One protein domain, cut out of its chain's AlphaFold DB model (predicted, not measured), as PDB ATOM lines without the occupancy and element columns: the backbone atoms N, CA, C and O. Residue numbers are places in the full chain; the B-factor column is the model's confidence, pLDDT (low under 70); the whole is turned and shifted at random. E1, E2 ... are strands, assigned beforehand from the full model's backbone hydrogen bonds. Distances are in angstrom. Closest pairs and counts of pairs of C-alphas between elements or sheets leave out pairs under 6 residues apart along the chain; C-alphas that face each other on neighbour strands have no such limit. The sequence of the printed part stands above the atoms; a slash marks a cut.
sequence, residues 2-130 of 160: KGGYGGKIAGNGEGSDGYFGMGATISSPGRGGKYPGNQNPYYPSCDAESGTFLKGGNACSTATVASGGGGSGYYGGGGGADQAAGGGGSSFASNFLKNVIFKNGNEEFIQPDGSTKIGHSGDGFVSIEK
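What this domain is: This is residues 2 to 130 of the 160 residues of the protein "Glycine-rich protein, putative" of Trichomonas vaginalis (UniProt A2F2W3). With little regular structure, this domain is an elongated slab in which residues 2 to 91 run back and forth, mostly along its length, in loops without a named element. A small hairpin, E1 and E2, lies at one side. The printed part has 129 residues, with no named helix and two named strands, E1 then E2, in one antiparallel sheet. The class is all strand, though named elements hold only 6 residues. The whole is compact, with a radius of gyration of the C-alphas of 14.4 A, and spans 52 by 31 by 20 A.

How they stand to each other: E1, residues 108 to 110, and E2, residues 116 to 118, form a hairpin with a tight link. They are antiparallel, at 147 degrees between directions. N 109 and O 117 are within hydrogen-bond range at 2.9 A. Residues 34 to 35 pair with 46 to 47, antiparallel.

Where its parts are: E1 is 7.1 A long from C-alpha 108 at (41.613, -8.475, 49.499). E2 is 7.0 A long and ends at C-alpha 118, (38.350, -8.176, 46.822).

The domain as a whole: The C-alphas farthest apart, Gln 39 and Lys 130, are 52.5 A apart. The printed part has no cut. Mean pLDDT of the printed part is 77.7; 39 residues are under 70, among them 92 to 107 and 118 to 130.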
ATOM      1  N   LYS A   2      27.763 -27.625  45.678       48.88
ATOM      2  CA  LYS A   2      29.024 -27.001  46.109       48.88
ATOM      3  C   LYS A   2      29.751 -26.485  44.865       48.88
ATOM      4  O   LYS A   2      29.859 -27.224  43.893       48.88
ATOM      5  N   GLY A   3      30.164 -25.221  44.899       52.09
ATOM      6  CA  GLY A   3      30.990 -24.610  43.860       52.09
ATOM      7  C   GLY A   3      32.344 -25.314  43.744       52.09
ATOM      8  O   GLY A   3      32.842 -25.821  44.749       52.09
ATOM      9  N   GLY A   4      32.939 -25.341  42.557       56.91
ATOM     10  CA  GLY A   4      34.329 -25.748  42.372       56.91
ATOM     11  C   GLY A   4      35.297 -24.705  42.900       56.91
ATOM     12  O   GLY A   4      34.965 -23.525  43.034       56.91
ATOM     13  N   TYR A   5      36.507 -25.156  43.211       68.81
ATOM     14  CA  TYR A   5      37.541 -24.334  43.827       68.81
ATOM     15  C   TYR A   5      38.654 -24.040  42.827       68.81
ATOM     16  O   TYR A   5      39.000 -24.877  41.993       68.81
ATOM     17  N   GLY A   6      39.215 -22.835  42.906       67.56
ATOM     18  CA  GLY A   6      40.381 -22.471  42.110       67.56
ATOM     19  C   GLY A   6      41.597 -23.321  42.483       67.56
ATOM     20  O   GLY A   6      41.800 -23.649  43.654       67.56
ATOM     21  N   GLY A   7      42.410 -23.664  41.490       65.88
ATOM     22  CA  GLY A   7      43.652 -24.391  41.702       65.88
ATOM     23  C   GLY A   7      44.667 -23.574  42.501       65.88
ATOM     24  O   GLY A   7      44.789 -22.360  42.332       65.88
ATOM     25  N   LYS A   8      45.433 -24.260  43.359       74.56
ATOM     26  CA  LYS A   8      46.628 -23.696  44.021       74.56
ATOM     27  C   LYS A   8      47.698 -23.343  42.977       74.56
ATOM     28  O   LYS A   8      47.522 -23.633  41.802       74.56
ATOM     29  N   ILE A   9      48.832 -22.762  43.380       77.31
ATOM     30  CA  ILE A   9      49.955 -22.458  42.466       77.31
ATOM     31  C   ILE A   9      50.292 -23.687  41.610       77.31
ATOM     32  O   ILE A   9      50.557 -24.761  42.148       77.31
ATOM     33  N   ALA A  10      50.257 -23.510  40.289       80.00
ATOM     34  CA  ALA A  10      50.435 -24.540  39.265       80.00
ATOM     35  C   ALA A  10      49.476 -25.749  39.356       80.00
ATOM     36  O   ALA A  10      49.636 -26.732  38.636       80.00
ATOM     37  N   GLY A  11      48.472 -25.686  40.226       84.56
ATOM     38  CA  GLY A  11      47.469 -26.715  40.438       84.56
ATOM     39  C   GLY A  11      46.261 -26.530  39.531       84.56
ATOM     40  O   GLY A  11      45.905 -25.417  39.147       84.56
ATOM     41  N   ASN A  12      45.604 -27.636  39.204       89.88
ATOM     42  CA  ASN A  12      44.340 -27.612  38.478       89.88
ATOM     43  C   ASN A  12      43.210 -27.110  39.379       89.88
ATOM     44  O   ASN A  12      43.290 -27.235  40.603       89.88
ATOM     45  N   GLY A  13      42.167 -26.555  38.769       85.25
ATOM     46  CA  GLY A  13      40.915 -26.289  39.464       85.25
ATOM     47  C   GLY A  13      40.238 -27.584  39.908       85.25
ATOM     48  O   GLY A  13      40.543 -28.669  39.416       85.25
ATOM     49  N   GLU A  14      39.293 -27.463  40.830       82.81
ATOM     50  CA  GLU A  14      38.449 -28.566  41.285       82.81
ATOM     51  C   GLU A  14      37.000 -28.336  40.853       82.81
ATOM     52  O   GLU A  14      36.534 -27.198  40.793       82.81
ATOM     53  N   GLY A  15      36.265 -29.406  40.548       73.88
ATOM     54  CA  GLY A  15      34.882 -29.335  40.076       73.88
ATOM     55  C   GLY A  15      34.359 -30.682  39.584       73.88
ATOM     56  O   GLY A  15      35.079 -31.682  39.630       73.88
ATOM     57  N   SER A  16      33.109 -30.712  39.115       68.00
ATOM     58  CA  SER A  16      32.481 -31.938  38.603       68.00
ATOM     59  C   SER A  16      33.099 -32.374  37.270       68.00
ATOM     60  O   SER A  16      33.396 -31.541  36.415       68.00
ATOM     61  N   ASP A  17      33.279 -33.688  37.101       71.50
ATOM     62  CA  ASP A  17      33.488 -34.380  35.816       71.50
ATOM     63  C   ASP A  17      34.669 -33.919  34.935       71.50
ATOM     64  O   ASP A  17      34.713 -34.205  33.740       71.50
ATOM     65  N   GLY A  18      35.674 -33.254  35.510       76.56
ATOM     66  CA  GLY A  18      36.909 -32.932  34.785       76.56
ATOM     67  C   GLY A  18      36.850 -31.677  33.912       76.56
ATOM     68  O   GLY A  18      37.775 -31.436  33.140       76.56
ATOM     69  N   TYR A  19      35.812 -30.848  34.045       88.56
ATOM     70  CA  TYR A  19      35.650 -29.618  33.254       88.56
ATOM     71  C   TYR A  19      36.419 -28.408  33.819       88.56
ATOM     72  O   TYR A  19      36.199 -27.261  33.425       88.56
ATOM     73  N   PHE A  20      37.322 -28.649  34.766       90.00
ATOM     74  CA  PHE A  20      38.122 -27.623  35.422       90.00
ATOM     75  C   PHE A  20      39.252 -27.096  34.532       90.00
ATOM     76  O   PHE A  20      39.754 -27.773  33.634       90.00
ATOM     77  N   GLY A  21      39.677 -25.869  34.820       90.94
ATOM     78  CA  GLY A  21      40.864 -25.284  34.216       90.94
ATOM     79  C   GLY A  21      42.139 -25.939  34.745       90.94
ATOM     80  O   GLY A  21      42.258 -26.252  35.930       90.94
ATOM     81  N   MET A  22      43.119 -26.128  33.870       92.75
ATOM     82  CA  MET A  22      44.430 -26.658  34.233       92.75
ATOM     83  C   MET A  22      45.321 -25.555  34.803       92.75
ATOM     84  O   MET A  22      45.256 -24.398  34.371       92.75
ATOM     85  N   GLY A  23      46.177 -25.928  35.751       89.50
ATOM     86  CA  GLY A  23      47.202 -25.046  36.297       89.50
ATOM     87  C   GLY A  23      48.262 -24.692  35.258       89.50
ATOM     88  O   GLY A  23      48.529 -25.454  34.325       89.50
ATOM     89  N   ALA A  24      48.868 -23.519  35.399       89.25
ATOM     90  CA  ALA A  24      50.014 -23.139  34.584       89.25
ATOM     91  C   ALA A  24      51.301 -23.828  35.052       89.25
ATOM     92  O   ALA A  24      51.472 -24.134  36.230       89.25
ATOM     93  N   THR A  25      52.240 -24.024  34.134       87.06
ATOM     94  CA  THR A  25      53.567 -24.577  34.428       87.06
ATOM     95  C   THR A  25      54.618 -23.470  34.466       87.06
ATOM     96  O   THR A  25      54.338 -22.305  34.188       87.06
ATOM     97  N   ILE A  26      55.863 -23.832  34.775       81.19
ATOM     98  CA  ILE A  26      57.002 -22.903  34.710       81.19
ATOM     99  C   ILE A  26      57.300 -22.396  33.289       81.19
ATOM    100  O   ILE A  26      58.055 -21.441  33.142       81.19
ATOM    101  N   SER A  27      56.750 -23.036  32.256       85.81
ATOM    102  CA  SER A  27      57.073 -22.765  30.852       85.81
ATOM    103  C   SER A  27      55.848 -22.536  29.967       85.81
ATOM    104  O   SER A  27      56.004 -22.251  28.782       85.81
ATOM    105  N   SER A  28      54.631 -22.698  30.490       89.69
ATOM    106  CA  SER A  28      53.406 -22.583  29.698       89.69
ATOM    107  C   SER A  28      52.199 -22.161  30.539       89.69
ATOM    108  O   SER A  28      52.068 -22.605  31.683       89.69
ATOM    109  N   PRO A  29      51.255 -21.391  29.969       91.44
ATOM    110  CA  PRO A  29      49.954 -21.163  30.588       91.44
ATOM    111  C   PRO A  29      49.141 -22.436  30.801       91.44
ATOM    112  O   PRO A  29      49.340 -23.453  30.130       91.44
ATOM    113  N   GLY A  30      48.204 -22.345  31.741       92.50
ATOM    114  CA  GLY A  30      47.220 -23.380  32.006       92.50
ATOM    115  C   GLY A  30      46.129 -23.398  30.939       92.50
ATOM    116  O   GLY A  30      45.727 -22.359  30.411       92.50
ATOM    117  N   ARG A  31      45.644 -24.593  30.609       94.94
ATOM    118  CA  ARG A  31      44.591 -24.793  29.605       94.94
ATOM    119  C   ARG A  31      43.208 -24.583  30.202       94.94
ATOM    120  O   ARG A  31      42.953 -25.039  31.311       94.94
ATOM    121  N   GLY A  32      42.319 -23.935  29.456       93.44
ATOM    122  CA  GLY A  32      40.912 -23.820  29.839       93.44
ATOM    123  C   GLY A  32      40.215 -25.182  29.880       93.44
ATOM    124  O   GLY A  32      40.556 -26.090  29.113       93.44
ATOM    125  N   GLY A  33      39.260 -25.315  30.795       92.38
ATOM    126  CA  GLY A  33      38.353 -26.450  30.881       92.38
ATOM    127  C   GLY A  33      37.423 -26.526  29.672       92.38
ATOM    128  O   GLY A  33      37.227 -25.546  28.948       92.38
ATOM    129  N   LYS A  34      36.849 -27.708  29.448       92.44
ATOM    130  CA  LYS A  34      35.928 -27.958  28.338       92.44
ATOM    131  C   LYS A  34      34.687 -28.652  28.848       92.44
ATOM    132  O   LYS A  34      34.799 -29.738  29.403       92.44
ATOM    133  N   TYR A  35      33.531 -28.064  28.595       90.00
ATOM    134  CA  TYR A  35      32.240 -28.682  28.823       90.00
ATOM    135  C   TYR A  35      31.647 -29.089  27.467       90.00
ATOM    136  O   TYR A  35      31.381 -28.226  26.630       90.00
ATOM    137  N   PRO A  36      31.428 -30.387  27.201       88.50
ATOM    138  CA  PRO A  36      30.936 -30.846  25.900       88.50
ATOM    139  C   PRO A  36      29.456 -30.515  25.650       88.50
ATOM    140  O   PRO A  36      28.972 -30.737  24.541       88.50
ATOM    141  N   GLY A  37      28.735 -29.982  26.642       85.75
ATOM    142  CA  GLY A  37      27.287 -29.820  26.565       85.75
ATOM    143  C   GLY A  37      26.550 -31.136  26.801       85.75
ATOM    144  O   GLY A  37      27.149 -32.175  27.087       85.75
ATOM    145  N   ASN A  38      25.225 -31.106  26.674       83.81
ATOM    146  CA  ASN A  38      24.399 -32.313  26.654       83.81
ATOM    147  C   ASN A  38      23.356 -32.245  25.520       83.81
ATOM    148  O   ASN A  38      23.347 -31.314  24.719       83.81
ATOM    149  N   GLN A  39      22.478 -33.251  25.419       83.62
ATOM    150  CA  GLN A  39      21.431 -33.290  24.384       83.62
ATOM    151  C   GLN A  39      20.367 -32.187  24.540       83.62
ATOM    152  O   GLN A  39      19.556 -31.987  23.638       83.62
ATOM    153  N   ASN A  40      20.335 -31.493  25.679       81.88
ATOM    154  CA  ASN A  40      19.402 -30.413  25.925       81.88
ATOM    155  C   ASN A  40      19.969 -29.097  25.345       81.88
ATOM    156  O   ASN A  40      21.036 -28.650  25.769       81.88
ATOM    157  N   PRO A  41      19.248 -28.428  24.422       79.44
ATOM    158  CA  PRO A  41      19.713 -27.201  23.772       79.44
ATOM    159  C   PRO A  41      19.928 -26.020  24.732       79.44
ATOM    160  O   PRO A  41      20.577 -25.050  24.353       79.44
ATOM    161  N   TYR A  42      19.419 -26.090  25.966       81.06
ATOM    162  CA  TYR A  42      19.672 -25.088  27.006       81.06
ATOM    163  C   TYR A  42      21.061 -25.203  27.656       81.06
ATOM    164  O   TYR A  42      21.458 -24.284  28.362       81.06
ATOM    165  N   TYR A  43      21.801 -26.292  27.417       83.25
ATOM    166  CA  TYR A  43      23.143 -26.520  27.965       83.25
ATOM    167  C   TYR A  43      24.143 -26.882  26.850       83.25
ATOM    168  O   TYR A  43      24.617 -28.025  26.790       83.25
ATOM    169  N   PRO A  44      24.423 -25.942  25.921       88.06
ATOM    170  CA  PRO A  44      25.351 -26.166  24.817       88.06
ATOM    171  C   PRO A  44      26.790 -26.403  25.295       88.06
ATOM    172  O   PRO A  44      27.149 -26.161  26.443       88.06
ATOM    173  N   SER A  45      27.643 -26.877  24.386       91.06
ATOM    174  CA  SER A  45      29.076 -26.997  24.653       91.06
ATOM    175  C   SER A  45      29.716 -25.638  24.925       91.06
ATOM    176  O   SER A  45      29.334 -24.630  24.328       91.06
ATOM    177  N   CYS A  46      30.743 -25.633  25.760       90.50
ATOM    178  CA  CYS A  46      31.403 -24.439  26.242       90.50
ATOM    179  C   CYS A  46      32.881 -24.717  26.512       90.50
ATOM    180  O   CYS A  46      33.230 -25.629  27.259       90.50
ATOM    181  N   ASP A  47      33.746 -23.904  25.915       93.50
ATOM    182  CA  ASP A  47      35.189 -23.971  26.107       93.50
ATOM    183  C   ASP A  47      35.636 -22.723  26.870       93.50
ATOM    184  O   ASP A  47      35.433 -21.596  26.417       93.50
ATOM    185  N   ALA A  48      36.242 -22.925  28.038       92.56
ATOM    186  CA  ALA A  48      36.852 -21.843  28.792       92.56
ATOM    187  C   ALA A  48      38.185 -21.429  28.155       92.56
ATOM    188  O   ALA A  48      38.869 -22.220  27.495       92.56
ATOM    189  N   GLU A  49      38.589 -20.179  28.365       94.44
ATOM    190  CA  GLU A  49      39.840 -19.684  27.805       94.44
ATOM    191  C   GLU A  49      41.043 -20.261  28.564       94.44
ATOM    192  O   GLU A  49      41.013 -20.508  29.774       94.44
ATOM    193  N   SER A  50      42.143 -20.461  27.839       94.56
ATOM    194  CA  SER A  50      43.433 -20.749  28.466       94.56
ATOM    195  C   SER A  50      44.019 -19.473  29.059       94.56
ATOM    196  O   SER A  50      43.746 -18.372  28.577       94.56
ATOM    197  N   GLY A  51      44.839 -19.616  30.095       90.06
ATOM    198  CA  GLY A  51      45.603 -18.488  30.604       90.06
ATOM    199  C   GLY A  51      46.608 -17.985  29.571       90.06
ATOM    200  O   GLY A  51      46.922 -18.644  28.579       90.06
ATOM    201  N   THR A  52      47.148 -16.800  29.817       88.00
ATOM    202  CA  THR A  52      48.206 -16.188  29.012       88.00
ATOM    203  C   THR A  52      49.255 -15.560  29.929       88.00
ATOM    204  O   THR A  52      49.244 -15.754  31.148       88.00
ATOM    205  N   PHE A  53      50.214 -14.842  29.348       84.12
ATOM    206  CA  PHE A  53      51.198 -14.101  30.122       84.12
ATOM    207  C   PHE A  53      50.500 -13.059  31.010       84.12
ATOM    208  O   PHE A  53      49.741 -12.235  30.503       84.12
ATOM    209  N   LEU A  54      50.740 -13.104  32.323       77.75
ATOM    210  CA  LEU A  54      50.161 -12.186  33.324       77.75
ATOM    211  C   LEU A  54      48.634 -12.215  33.474       77.75
ATOM    212  O   LEU A  54      48.103 -11.451  34.280       77.75
ATOM    213  N   LYS A  55      47.920 -13.107  32.779       83.06
ATOM    214  CA  LYS A  55      46.453 -13.138  32.790       83.06
ATOM    215  C   LYS A  55      45.914 -14.563  32.882       83.06
ATOM    216  O   LYS A  55      46.334 -15.433  32.123       83.06
ATOM    217  N   GLY A  56      44.970 -14.792  33.792       86.06
ATOM    218  CA  GLY A  56      44.211 -16.041  33.861       86.06
ATOM    219  C   GLY A  56      43.218 -16.188  32.704       86.06
ATOM    220  O   GLY A  56      42.848 -15.207  32.059       86.06
ATOM    221  N   GLY A  57      42.803 -17.420  32.425       89.75
ATOM    222  CA  GLY A  57      41.775 -17.708  31.430       89.75
ATOM    223  C   GLY A  57      40.375 -17.361  31.936       89.75
ATOM    224  O   GLY A  57      40.038 -17.643  33.091       89.75
ATOM    225  N   ASN A  58      39.550 -16.774  31.071       88.88
ATOM    226  CA  ASN A  58      38.140 -16.523  31.355       88.88
ATOM    227  C   ASN A  58      37.373 -17.840  31.524       88.88
ATOM    228  O   ASN A  58      37.565 -18.794  30.763       88.88
ATOM    229  N   ALA A  59      36.485 -17.876  32.516       89.56
ATOM    230  CA  ALA A  59      35.560 -18.985  32.685       89.56
ATOM    231  C   ALA A  59      34.516 -18.986  31.565       89.56
ATOM    232  O   ALA A  59      34.221 -17.953  30.961       89.56
ATOM    233  N   CYS A  60      33.919 -20.143  31.334       89.50
ATOM    234  CA  CYS A  60      32.781 -20.277  30.442       89.50
ATOM    235  C   CYS A  60      31.678 -21.050  31.170       89.50
ATOM    236  O   CYS A  60      31.964 -22.028  31.864       89.50
ATOM    237  N   SER A  61      30.427 -20.603  31.073       87.31
ATOM    238  CA  SER A  61      29.286 -21.334  31.628       87.31
ATOM    239  C   SER A  61      28.054 -21.168  30.753       87.31
ATOM    240  O   SER A  61      27.774 -20.074  30.263       87.31
ATOM    241  N   THR A  62      27.335 -22.266  30.556       84.44
ATOM    242  CA  THR A  62      26.090 -22.341  29.786       84.44
ATOM    243  C   THR A  62      24.916 -22.782  30.650       84.44
ATOM    244  O   THR A  62      23.772 -22.481  30.317       84.44
ATOM    245  N   ALA A  63      25.175 -23.446  31.780       73.81
ATOM    246  CA  ALA A  63      24.161 -23.793  32.759       73.81
ATOM    247  C   ALA A  63      23.945 -22.708  33.822       73.81
ATOM    248  O   ALA A  63      24.613 -21.681  33.893       73.81
ATOM    249  N   THR A  64      22.991 -22.977  34.712       69.12
ATOM    250  CA  THR A  64      22.608 -22.116  35.838       69.12
ATOM    251  C   THR A  64      23.666 -21.996  36.939       69.12
ATOM    252  O   THR A  64      23.455 -21.253  37.896       69.12
ATOM    253  N   VAL A  65      24.789 -22.712  36.844       73.56
ATOM    254  CA  VAL A  65      25.869 -22.687  37.839       73.56
ATOM    255  C   VAL A  65      27.103 -21.969  37.300       73.56
ATOM    256  O   VAL A  65      27.518 -22.183  36.166       73.56
ATOM    257  N   ALA A  66      27.708 -21.106  38.115       78.00
ATOM    258  CA  ALA A  66      28.896 -20.351  37.722       78.00
ATOM    259  C   ALA A  66      30.170 -21.208  37.789       78.00
ATOM    260  O   ALA A  66      30.388 -21.927  38.764       78.00
ATOM    261  N   SER A  67      31.016 -21.088  36.769       84.94
ATOM    262  CA  SER A  67      32.383 -21.617  36.723       84.94
ATOM    263  C   SER A  67      33.398 -20.552  37.160       84.94
ATOM    264  O   SER A  67      33.123 -19.351  37.125       84.94
ATOM    265  N   GLY A  68      34.572 -20.990  37.619       83.62
ATOM    266  CA  GLY A  68      35.639 -20.112  38.105       83.62
ATOM    267  C   GLY A  68      36.650 -19.742  37.022       83.62
ATOM    268  O   GLY A  68      37.016 -20.573  36.194       83.62
ATOM    269  N   GLY A  69      37.143 -18.504  37.036       85.69
ATOM    270  CA  GLY A  69      38.238 -18.085  36.154       85.69
ATOM    271  C   GLY A  69      39.605 -18.575  36.646       85.69
ATOM    272  O   GLY A  69      39.764 -18.952  37.808       85.69
ATOM    273  N   GLY A  70      40.594 -18.585  35.754       86.25
ATOM    274  CA  GLY A  70      41.960 -18.995  36.074       86.25
ATOM    275  C   GLY A  70      42.726 -17.950  36.894       86.25
ATOM    276  O   GLY A  70      42.457 -16.751  36.810       86.25
ATOM    277  N   GLY A  71      43.711 -18.393  37.675       83.38
ATOM    278  CA  GLY A  71      44.607 -17.506  38.420       83.38
ATOM    279  C   GLY A  71      45.593 -16.767  37.508       83.38
ATOM    280  O   GLY A  71      46.044 -17.309  36.499       83.38
ATOM    281  N   SER A  72      45.986 -15.546  37.870       77.44
ATOM    282  CA  SER A  72      47.052 -14.792  37.191       77.44
ATOM    283  C   SER A  72      48.427 -15.051  37.782       77.44
ATOM    284  O   SER A  72      48.599 -15.284  38.978       77.44
ATOM    285  N   GLY A  73      49.437 -14.961  36.932       74.88
ATOM    286  CA  GLY A  73      50.845 -15.068  37.291       74.88
ATOM    287  C   GLY A  73      51.683 -14.877  36.042       74.88
ATOM    288  O   GLY A  73      51.140 -14.545  34.991       74.88
ATOM    289  N   TYR A  74      52.991 -15.115  36.129       77.25
ATOM    290  CA  TYR A  74      53.872 -15.039  34.958       77.25
ATOM    291  C   TYR A  74      53.300 -15.844  33.775       77.25
ATOM    292  O   TYR A  74      53.161 -15.313  32.678       77.25
ATOM    293  N   TYR A  75      52.798 -17.049  34.051       86.62
ATOM    294  CA  TYR A  75      51.806 -17.729  33.229       86.62
ATOM    295  C   TYR A  75      50.504 -17.911  34.019       86.62
ATOM    296  O   TYR A  75      50.510 -18.432  35.136       86.62
ATOM    297  N   GLY A  76      49.377 -17.469  33.462       87.25
ATOM    298  CA  GLY A  76      48.067 -17.653  34.083       87.25
ATOM    299  C   GLY A  76      47.521 -19.070  33.916       87.25
ATOM    300  O   GLY A  76      47.813 -19.747  32.927       87.25
ATOM    301  N   GLY A  77      46.726 -19.518  34.885       90.25
ATOM    302  CA  GLY A  77      45.966 -20.765  34.811       90.25
ATOM    303  C   GLY A  77      44.765 -20.644  33.870       90.25
ATOM    304  O   GLY A  77      44.331 -19.537  33.548       90.25
ATOM    305  N   GLY A  78      44.229 -21.771  33.404       92.44
ATOM    306  CA  GLY A  78      43.045 -21.774  32.538       92.44
ATOM    307  C   GLY A  78      41.742 -21.547  33.305       92.44
ATOM    308  O   GLY A  78      41.661 -21.868  34.488       92.44
ATOM    309  N   GLY A  79      40.711 -21.023  32.643       90.69
ATOM    310  CA  GLY A  79      39.366 -20.925  33.223       90.69
ATOM    311  C   GLY A  79      38.682 -22.291  33.343       90.69
ATOM    312  O   GLY A  79      39.045 -23.229  32.637       90.69
ATOM    313  N   GLY A  80      37.702 -22.422  34.233       90.50
ATOM    314  CA  GLY A  80      36.815 -23.586  34.331       90.50
ATOM    315  C   GLY A  80      35.610 -23.480  33.392       90.50
ATOM    316  O   GLY A  80      35.181 -22.376  33.044       90.50
ATOM    317  N   ALA A  81      35.059 -24.627  32.987       89.94
ATOM    318  CA  ALA A  81      33.910 -24.718  32.089       89.94
ATOM    319  C   ALA A  81      32.705 -25.397  32.762       89.94
ATOM    320  O   ALA A  81      32.761 -26.584  33.060       89.94
ATOM    321  N   ASP A  82      31.615 -24.642  32.935       86.50
ATOM    322  CA  ASP A  82      30.299 -25.086  33.428       86.50
ATOM    323  C   ASP A  82      30.326 -25.924  34.732       86.50
ATOM    324  O   ASP A  82      31.356 -26.028  35.383       86.50
ATOM    325  N   GLN A  83      29.186 -26.461  35.182       82.44
ATOM    326  CA  GLN A  83      29.028 -27.447  36.265       82.44
ATOM    327  C   GLN A  83      29.804 -27.119  37.545       82.44
ATOM    328  O   GLN A  83      30.346 -27.998  38.221       82.44
ATOM    329  N   ALA A  84      29.852 -25.828  37.875       80.94
ATOM    330  CA  ALA A  84      30.643 -25.319  38.977       80.94
ATOM    331  C   ALA A  84      32.127 -25.726  38.904       80.94
ATOM    332  O   ALA A  84      32.731 -26.027  39.920       80.94
ATOM    333  N   ALA A  85      32.735 -25.761  37.723       85.50
ATOM    334  CA  ALA A  85      34.135 -26.108  37.550       85.50
ATOM    335  C   ALA A  85      35.053 -24.946  37.945       85.50
ATOM    336  O   ALA A  85      34.878 -23.814  37.490       85.50
ATOM    337  N   GLY A  86      36.052 -25.223  38.781       86.50
ATOM    338  CA  GLY A  86      37.074 -24.257  39.168       86.50
ATOM    339  C   GLY A  86      38.092 -23.983  38.058       86.50
ATOM    340  O   GLY A  86      38.377 -24.845  37.222       86.50
ATOM    341  N   GLY A  87      38.669 -22.781  38.055       88.44
ATOM    342  CA  GLY A  87      39.804 -22.433  37.198       88.44
ATOM    343  C   GLY A  87      41.132 -22.935  37.767       88.44
ATOM    344  O   GLY A  87      41.272 -23.133  38.971       88.44
ATOM    345  N   GLY A  88      42.122 -23.141  36.905       88.88
ATOM    346  CA  GLY A  88      43.472 -23.534  37.299       88.88
ATOM    347  C   GLY A  88      44.252 -22.389  37.935       88.88
ATOM    348  O   GLY A  88      44.011 -21.214  37.654       88.88
ATOM    349  N   GLY A  89      45.218 -22.727  38.782       85.81
ATOM    350  CA  GLY A  89      46.115 -21.761  39.397       85.81
ATOM    351  C   GLY A  89      47.226 -21.298  38.459       85.81
ATOM    352  O   GLY A  89      47.550 -21.929  37.450       85.81
ATOM    353  N   SER A  90      47.819 -20.163  38.796       80.06
ATOM    354  CA  SER A  90      48.908 -19.562  38.036       80.06
ATOM    355  C   SER A  90      50.263 -20.194  38.313       80.06
ATOM    356  O   SER A  90      50.444 -20.931  39.282       80.06
ATOM    357  N   SER A  91      51.231 -19.918  37.443       72.19
ATOM    358  CA  SER A  91      52.574 -20.467  37.558       72.19
ATOM    359  C   SER A  91      53.309 -19.881  38.752       72.19
ATOM    360  O   SER A  91      53.003 -18.796  39.251       72.19
ATOM    361  N   PHE A  92      54.378 -20.571  39.137       69.00
ATOM    362  CA  PHE A  92      55.388 -20.033  40.032       69.00
ATOM    363  C   PHE A  92      55.895 -18.666  39.535       69.00
ATOM    364  O   PHE A  92      56.135 -18.464  38.339       69.00
ATOM    365  N   ALA A  93      56.035 -17.722  40.462       65.38
ATOM    366  CA  ALA A  93      56.678 -16.442  40.214       65.38
ATOM    367  C   ALA A  93      58.194 -16.645  40.226       65.38
ATOM    368  O   ALA A  93      58.719 -17.246  41.156       65.38
ATOM    369  N   SER A  94      58.889 -16.166  39.195       63.66
ATOM    370  CA  SER A  94      60.324 -16.405  39.032       63.66
ATOM    371  C   SER A  94      61.144 -16.049  40.278       63.66
ATOM    372  O   SER A  94      60.867 -15.059  40.950       63.66
ATOM    373  N   ASN A  95      62.209 -16.809  40.537       62.69
ATOM    374  CA  ASN A  95      63.094 -16.626  41.690       62.69
ATOM    375  C   ASN A  95      63.848 -15.279  41.705       62.69
ATOM    376  O   ASN A  95      64.391 -14.904  42.743       62.69
ATOM    377  N   PHE A  96      63.885 -14.545  40.586       66.75
ATOM    378  CA  PHE A  96      64.424 -13.180  40.555       66.75
ATOM    379  C   PHE A  96      63.469 -12.149  41.177       66.75
ATOM    380  O   PHE A  96      63.907 -11.053  41.536       66.75
ATOM    381  N   LEU A  97      62.174 -12.466  41.290       63.50
ATOM    382  CA  LEU A  97      61.193 -11.613  41.951       63.50
ATOM    383  C   LEU A  97      61.372 -11.751  43.467       63.50
ATOM    384  O   LEU A  97      61.313 -12.846  44.021       63.50
ATOM    385  N   LYS A  98      61.597 -10.627  44.150       61.59
ATOM    386  CA  LYS A  98      61.667 -10.575  45.616       61.59
ATOM    387  C   LYS A  98      60.293 -10.231  46.186       61.59
ATOM    388  O   LYS A  98      59.559  -9.465  45.573       61.59
ATOM    389  N   ASN A  99      59.982 -10.760  47.371       65.62
ATOM    390  CA  ASN A  99      58.747 -10.480  48.118       65.62
ATOM    391  C   ASN A  99      57.458 -10.812  47.346       65.62
ATOM    392  O   ASN A  99      56.494 -10.050  47.370       65.62
ATOM    393  N   VAL A 100      57.435 -11.954  46.656       66.31
ATOM    394  CA  VAL A 100      56.220 -12.421  45.984       66.31
ATOM    395  C   VAL A 100      55.174 -12.795  47.031       66.31
ATOM    396  O   VAL A 100      55.395 -13.693  47.843       66.31
ATOM    397  N   ILE A 101      54.021 -12.131  46.981       68.50
ATOM    398  CA  ILE A 101      52.848 -12.481  47.780       68.50
ATOM    399  C   ILE A 101      51.850 -13.166  46.854       68.50
ATOM    400  O   ILE A 101      51.340 -12.553  45.916       68.50
ATOM    401  N   PHE A 102      51.569 -14.436  47.123       68.44
ATOM    402  CA  PHE A 102      50.497 -15.159  46.452       68.44
ATOM    403  C   PHE A 102      49.203 -14.915  47.214       68.44
ATOM    404  O   PHE A 102      49.136 -15.200  48.409       68.44
ATOM    405  N   LYS A 103      48.202 -14.376  46.518       64.62
ATOM    406  CA  LYS A 103      46.859 -14.179  47.057       64.62
ATOM    407  C   LYS A 103      45.846 -14.981  46.264       64.62
ATOM    408  O   LYS A 103      45.950 -15.082  45.040       64.62
ATOM    409  N   ASN A 104      44.874 -15.540  46.964       61.97
ATOM    410  CA  ASN A 104      43.749 -16.211  46.334       61.97
ATOM    411  C   ASN A 104      42.782 -15.183  45.739       61.97
ATOM    412  O   ASN A 104      42.668 -14.052  46.207       61.97
ATOM    413  N   GLY A 105      42.029 -15.597  44.720       58.81
ATOM    414  CA  GLY A 105      41.053 -14.741  44.045       58.81
ATOM    415  C   GLY A 105      39.830 -14.370  44.889       58.81
ATOM    416  O   GLY A 105      38.900 -13.827  44.329       58.81
ATOM    417  N   ASN A 106      39.787 -14.697  46.180       61.84
ATOM    418  CA  ASN A 106      38.767 -14.283  47.147       61.84
ATOM    419  C   ASN A 106      39.363 -13.453  48.300       61.84
ATOM    420  O   ASN A 106      38.682 -13.195  49.290       61.84
ATOM    421  N   GLU A 107      40.638 -13.079  48.199       59.56
ATOM    422  CA  GLU A 107      41.340 -12.274  49.194       59.56
ATOM    423  C   GLU A 107      41.388 -10.805  48.761       59.56
ATOM    424  O   GLU A 107      41.392 -10.474  47.572       59.56
ATOM    425  N   GLU A 108      41.432  -9.904  49.741       73.50
ATOM    426  CA  GLU A 108      41.613  -8.475  49.499       73.50
ATOM    427  C   GLU A 108      43.035  -8.170  49.027       73.50
ATOM    428  O   GLU A 108      44.031  -8.645  49.590       73.50
ATOM    429  N   PHE A 109      43.153  -7.317  48.012       70.88
ATOM    430  CA  PHE A 109      44.426  -6.789  47.545       70.88
ATOM    431  C   PHE A 109      44.347  -5.288  47.261       70.88
ATOM    432  O   PHE A 109      43.282  -4.741  46.981       70.88
ATOM    433  N   ILE A 110      45.502  -4.631  47.364       74.00
ATOM    434  CA  ILE A 110      45.667  -3.214  47.045       74.00
ATOM    435  C   ILE A 110      45.987  -3.113  45.549       74.00
ATOM    436  O   ILE A 110      46.917  -3.766  45.065       74.00
ATOM    437  N   GLN A 111      45.206  -2.327  44.818       69.69
ATOM    438  CA  GLN A 111      45.427  -2.018  43.409       69.69
ATOM    439  C   GLN A 111      46.548  -0.967  43.251       69.69
ATOM    440  O   GLN A 111      46.882  -0.274  44.212       69.69
ATOM    441  N   PRO A 112      47.138  -0.800  42.049       63.25
ATOM    442  CA  PRO A 112      48.196   0.192  41.826       63.25
ATOM    443  C   PRO A 112      47.792   1.644  42.113       63.25
ATOM    444  O   PRO A 112      48.657   2.474  42.371       63.25
ATOM    445  N   ASP A 113      46.496   1.955  42.064       76.50
ATOM    446  CA  ASP A 113      45.946   3.269  42.415       76.50
ATOM    447  C   ASP A 113      45.730   3.458  43.932       76.50
ATOM    448  O   ASP A 113      45.259   4.508  44.365       76.50
ATOM    449  N   GLY A 114      46.091   2.457  44.743       77.06
ATOM    450  CA  GLY A 114      45.954   2.461  46.198       77.06
ATOM    451  C   GLY A 114      44.580   2.025  46.710       77.06
ATOM    452  O   GLY A 114      44.398   1.942  47.925       77.06
ATOM    453  N   SER A 115      43.619   1.724  45.833       81.56
ATOM    454  CA  SER A 115      42.304   1.230  46.250       81.56
ATOM    455  C   SER A 115      42.353  -0.239  46.693       81.56
ATOM    456  O   SER A 115      43.148  -1.035  46.188       81.56
ATOM    457  N   THR A 116      41.506  -0.622  47.651       80.88
ATOM    458  CA  THR A 116      41.345  -2.024  48.068       80.88
ATOM    459  C   THR A 116      40.246  -2.680  47.243       80.88
ATOM    460  O   THR A 116      39.127  -2.170  47.185       80.88
ATOM    461  N   LYS A 117      40.536  -3.844  46.658       73.38
ATOM    462  CA  LYS A 117      39.554  -4.663  45.944       73.38
ATOM    463  C   LYS A 117      39.597  -6.097  46.471       73.38
ATOM    464  O   LYS A 117      40.675  -6.644  46.703       73.38
ATOM    465  N   ILE A 118      38.434  -6.721  46.645       69.38
ATOM    466  CA  ILE A 118      38.350  -8.176  46.822       69.38
ATOM    467  C   ILE A 118      38.566  -8.802  45.444       69.38
ATOM    468  O   ILE A 118      37.953  -8.370  44.464       69.38
ATOM    469  N   GLY A 119      39.458  -9.790  45.354       58.66
ATOM    470  CA  GLY A 119      39.563 -10.602  44.146       58.66
ATOM    471  C   GLY A 119      38.197 -11.177  43.763       58.66
ATOM    472  O   GLY A 119      37.408 -11.567  44.623       58.66
ATOM    473  N   HIS A 120      37.912 -11.242  42.468       55.09
ATOM    474  CA  HIS A 120      36.827 -12.076  41.962       55.09
ATOM    475  C   HIS A 120      37.424 -13.292  41.258       55.09
ATOM    476  O   HIS A 120      38.569 -13.273  40.799       55.09
ATOM    477  N   SER A 121      36.638 -14.359  41.131       49.62
ATOM    478  CA  SER A 121      37.032 -15.507  40.314       49.62
ATOM    479  C   SER A 121      37.344 -15.033  38.885       49.62
ATOM    480  O   SER A 121      36.483 -14.447  38.238       49.62
ATOM    481  N   GLY A 122      38.573 -15.253  38.409       47.12
ATOM    482  CA  GLY A 122      39.045 -14.783  37.097       47.12
ATOM    483  C   GLY A 122      39.693 -13.393  37.053       47.12
ATOM    484  O   GLY A 122      40.368 -13.093  36.071       47.12
ATOM    485  N   ASP A 123      39.608 -12.585  38.117       50.28
ATOM    486  CA  ASP A 123      40.286 -11.277  38.237       50.28
ATOM    487  C   ASP A 123      41.749 -11.448  38.675       50.28
ATOM    488  O   ASP A 123      42.256 -10.770  39.571       50.28
ATOM    489  N   GLY A 124      42.450 -12.400  38.070       51.50
ATOM    490  CA  GLY A 124      43.858 -12.556  38.350       51.50
ATOM    491  C   GLY A 124      44.619 -11.267  37.986       51.50
ATOM    492  O   GLY A 124      44.740 -10.928  36.810       51.50
ATOM    493  N   PHE A 125      45.195 -10.591  38.981       54.59
ATOM    494  CA  PHE A 125      46.110  -9.465  38.798       54.59
ATOM    495  C   PHE A 125      47.530  -9.822  39.263       54.59
ATOM    496  O   PHE A 125      47.708 -10.581  40.214       54.59
ATOM    497  N   VAL A 126      48.556  -9.298  38.588       57.50
ATOM    498  CA  VAL A 126      49.956  -9.358  39.039       57.50
ATOM    499  C   VAL A 126      50.458  -7.926  39.171       57.50
ATOM    500  O   VAL A 126      50.571  -7.222  38.169       57.50
ATOM    501  N   SER A 127      50.779  -7.505  40.396       58.25
ATOM    502  CA  SER A 127      51.473  -6.238  40.639       58.25
ATOM    503  C   SER A 127      52.976  -6.483  40.669       58.25
ATOM    504  O   SER A 127      53.445  -7.318  41.441       58.25
ATOM    505  N   ILE A 128      53.736  -5.766  39.842       60.88
ATOM    506  CA  ILE A 128      55.201  -5.795  39.874       60.88
ATOM    507  C   ILE A 128      55.678  -4.423  40.336       60.88
ATOM    508  O   ILE A 128      55.688  -3.467  39.562       60.88
ATOM    509  N   GLU A 129      56.091  -4.332  41.596       60.59
ATOM    510  CA  GLU A 129      56.692  -3.119  42.137       60.59
ATOM    511  C   GLU A 129      58.204  -3.130  41.888       60.59
ATOM    512  O   GLU A 129      58.926  -4.044  42.299       60.59
ATOM    513  N   LYS A 130      58.707  -2.114  41.181       56.69
ATOM    514  CA  LYS A 130      60.150  -1.936  41.006       56.69
ATOM    515  C   LYS A 130      60.722  -1.347  42.287       56.69
ATOM    516  O   LYS A 130      60.473  -0.186  42.597       56.69
TER     517      LYS A 130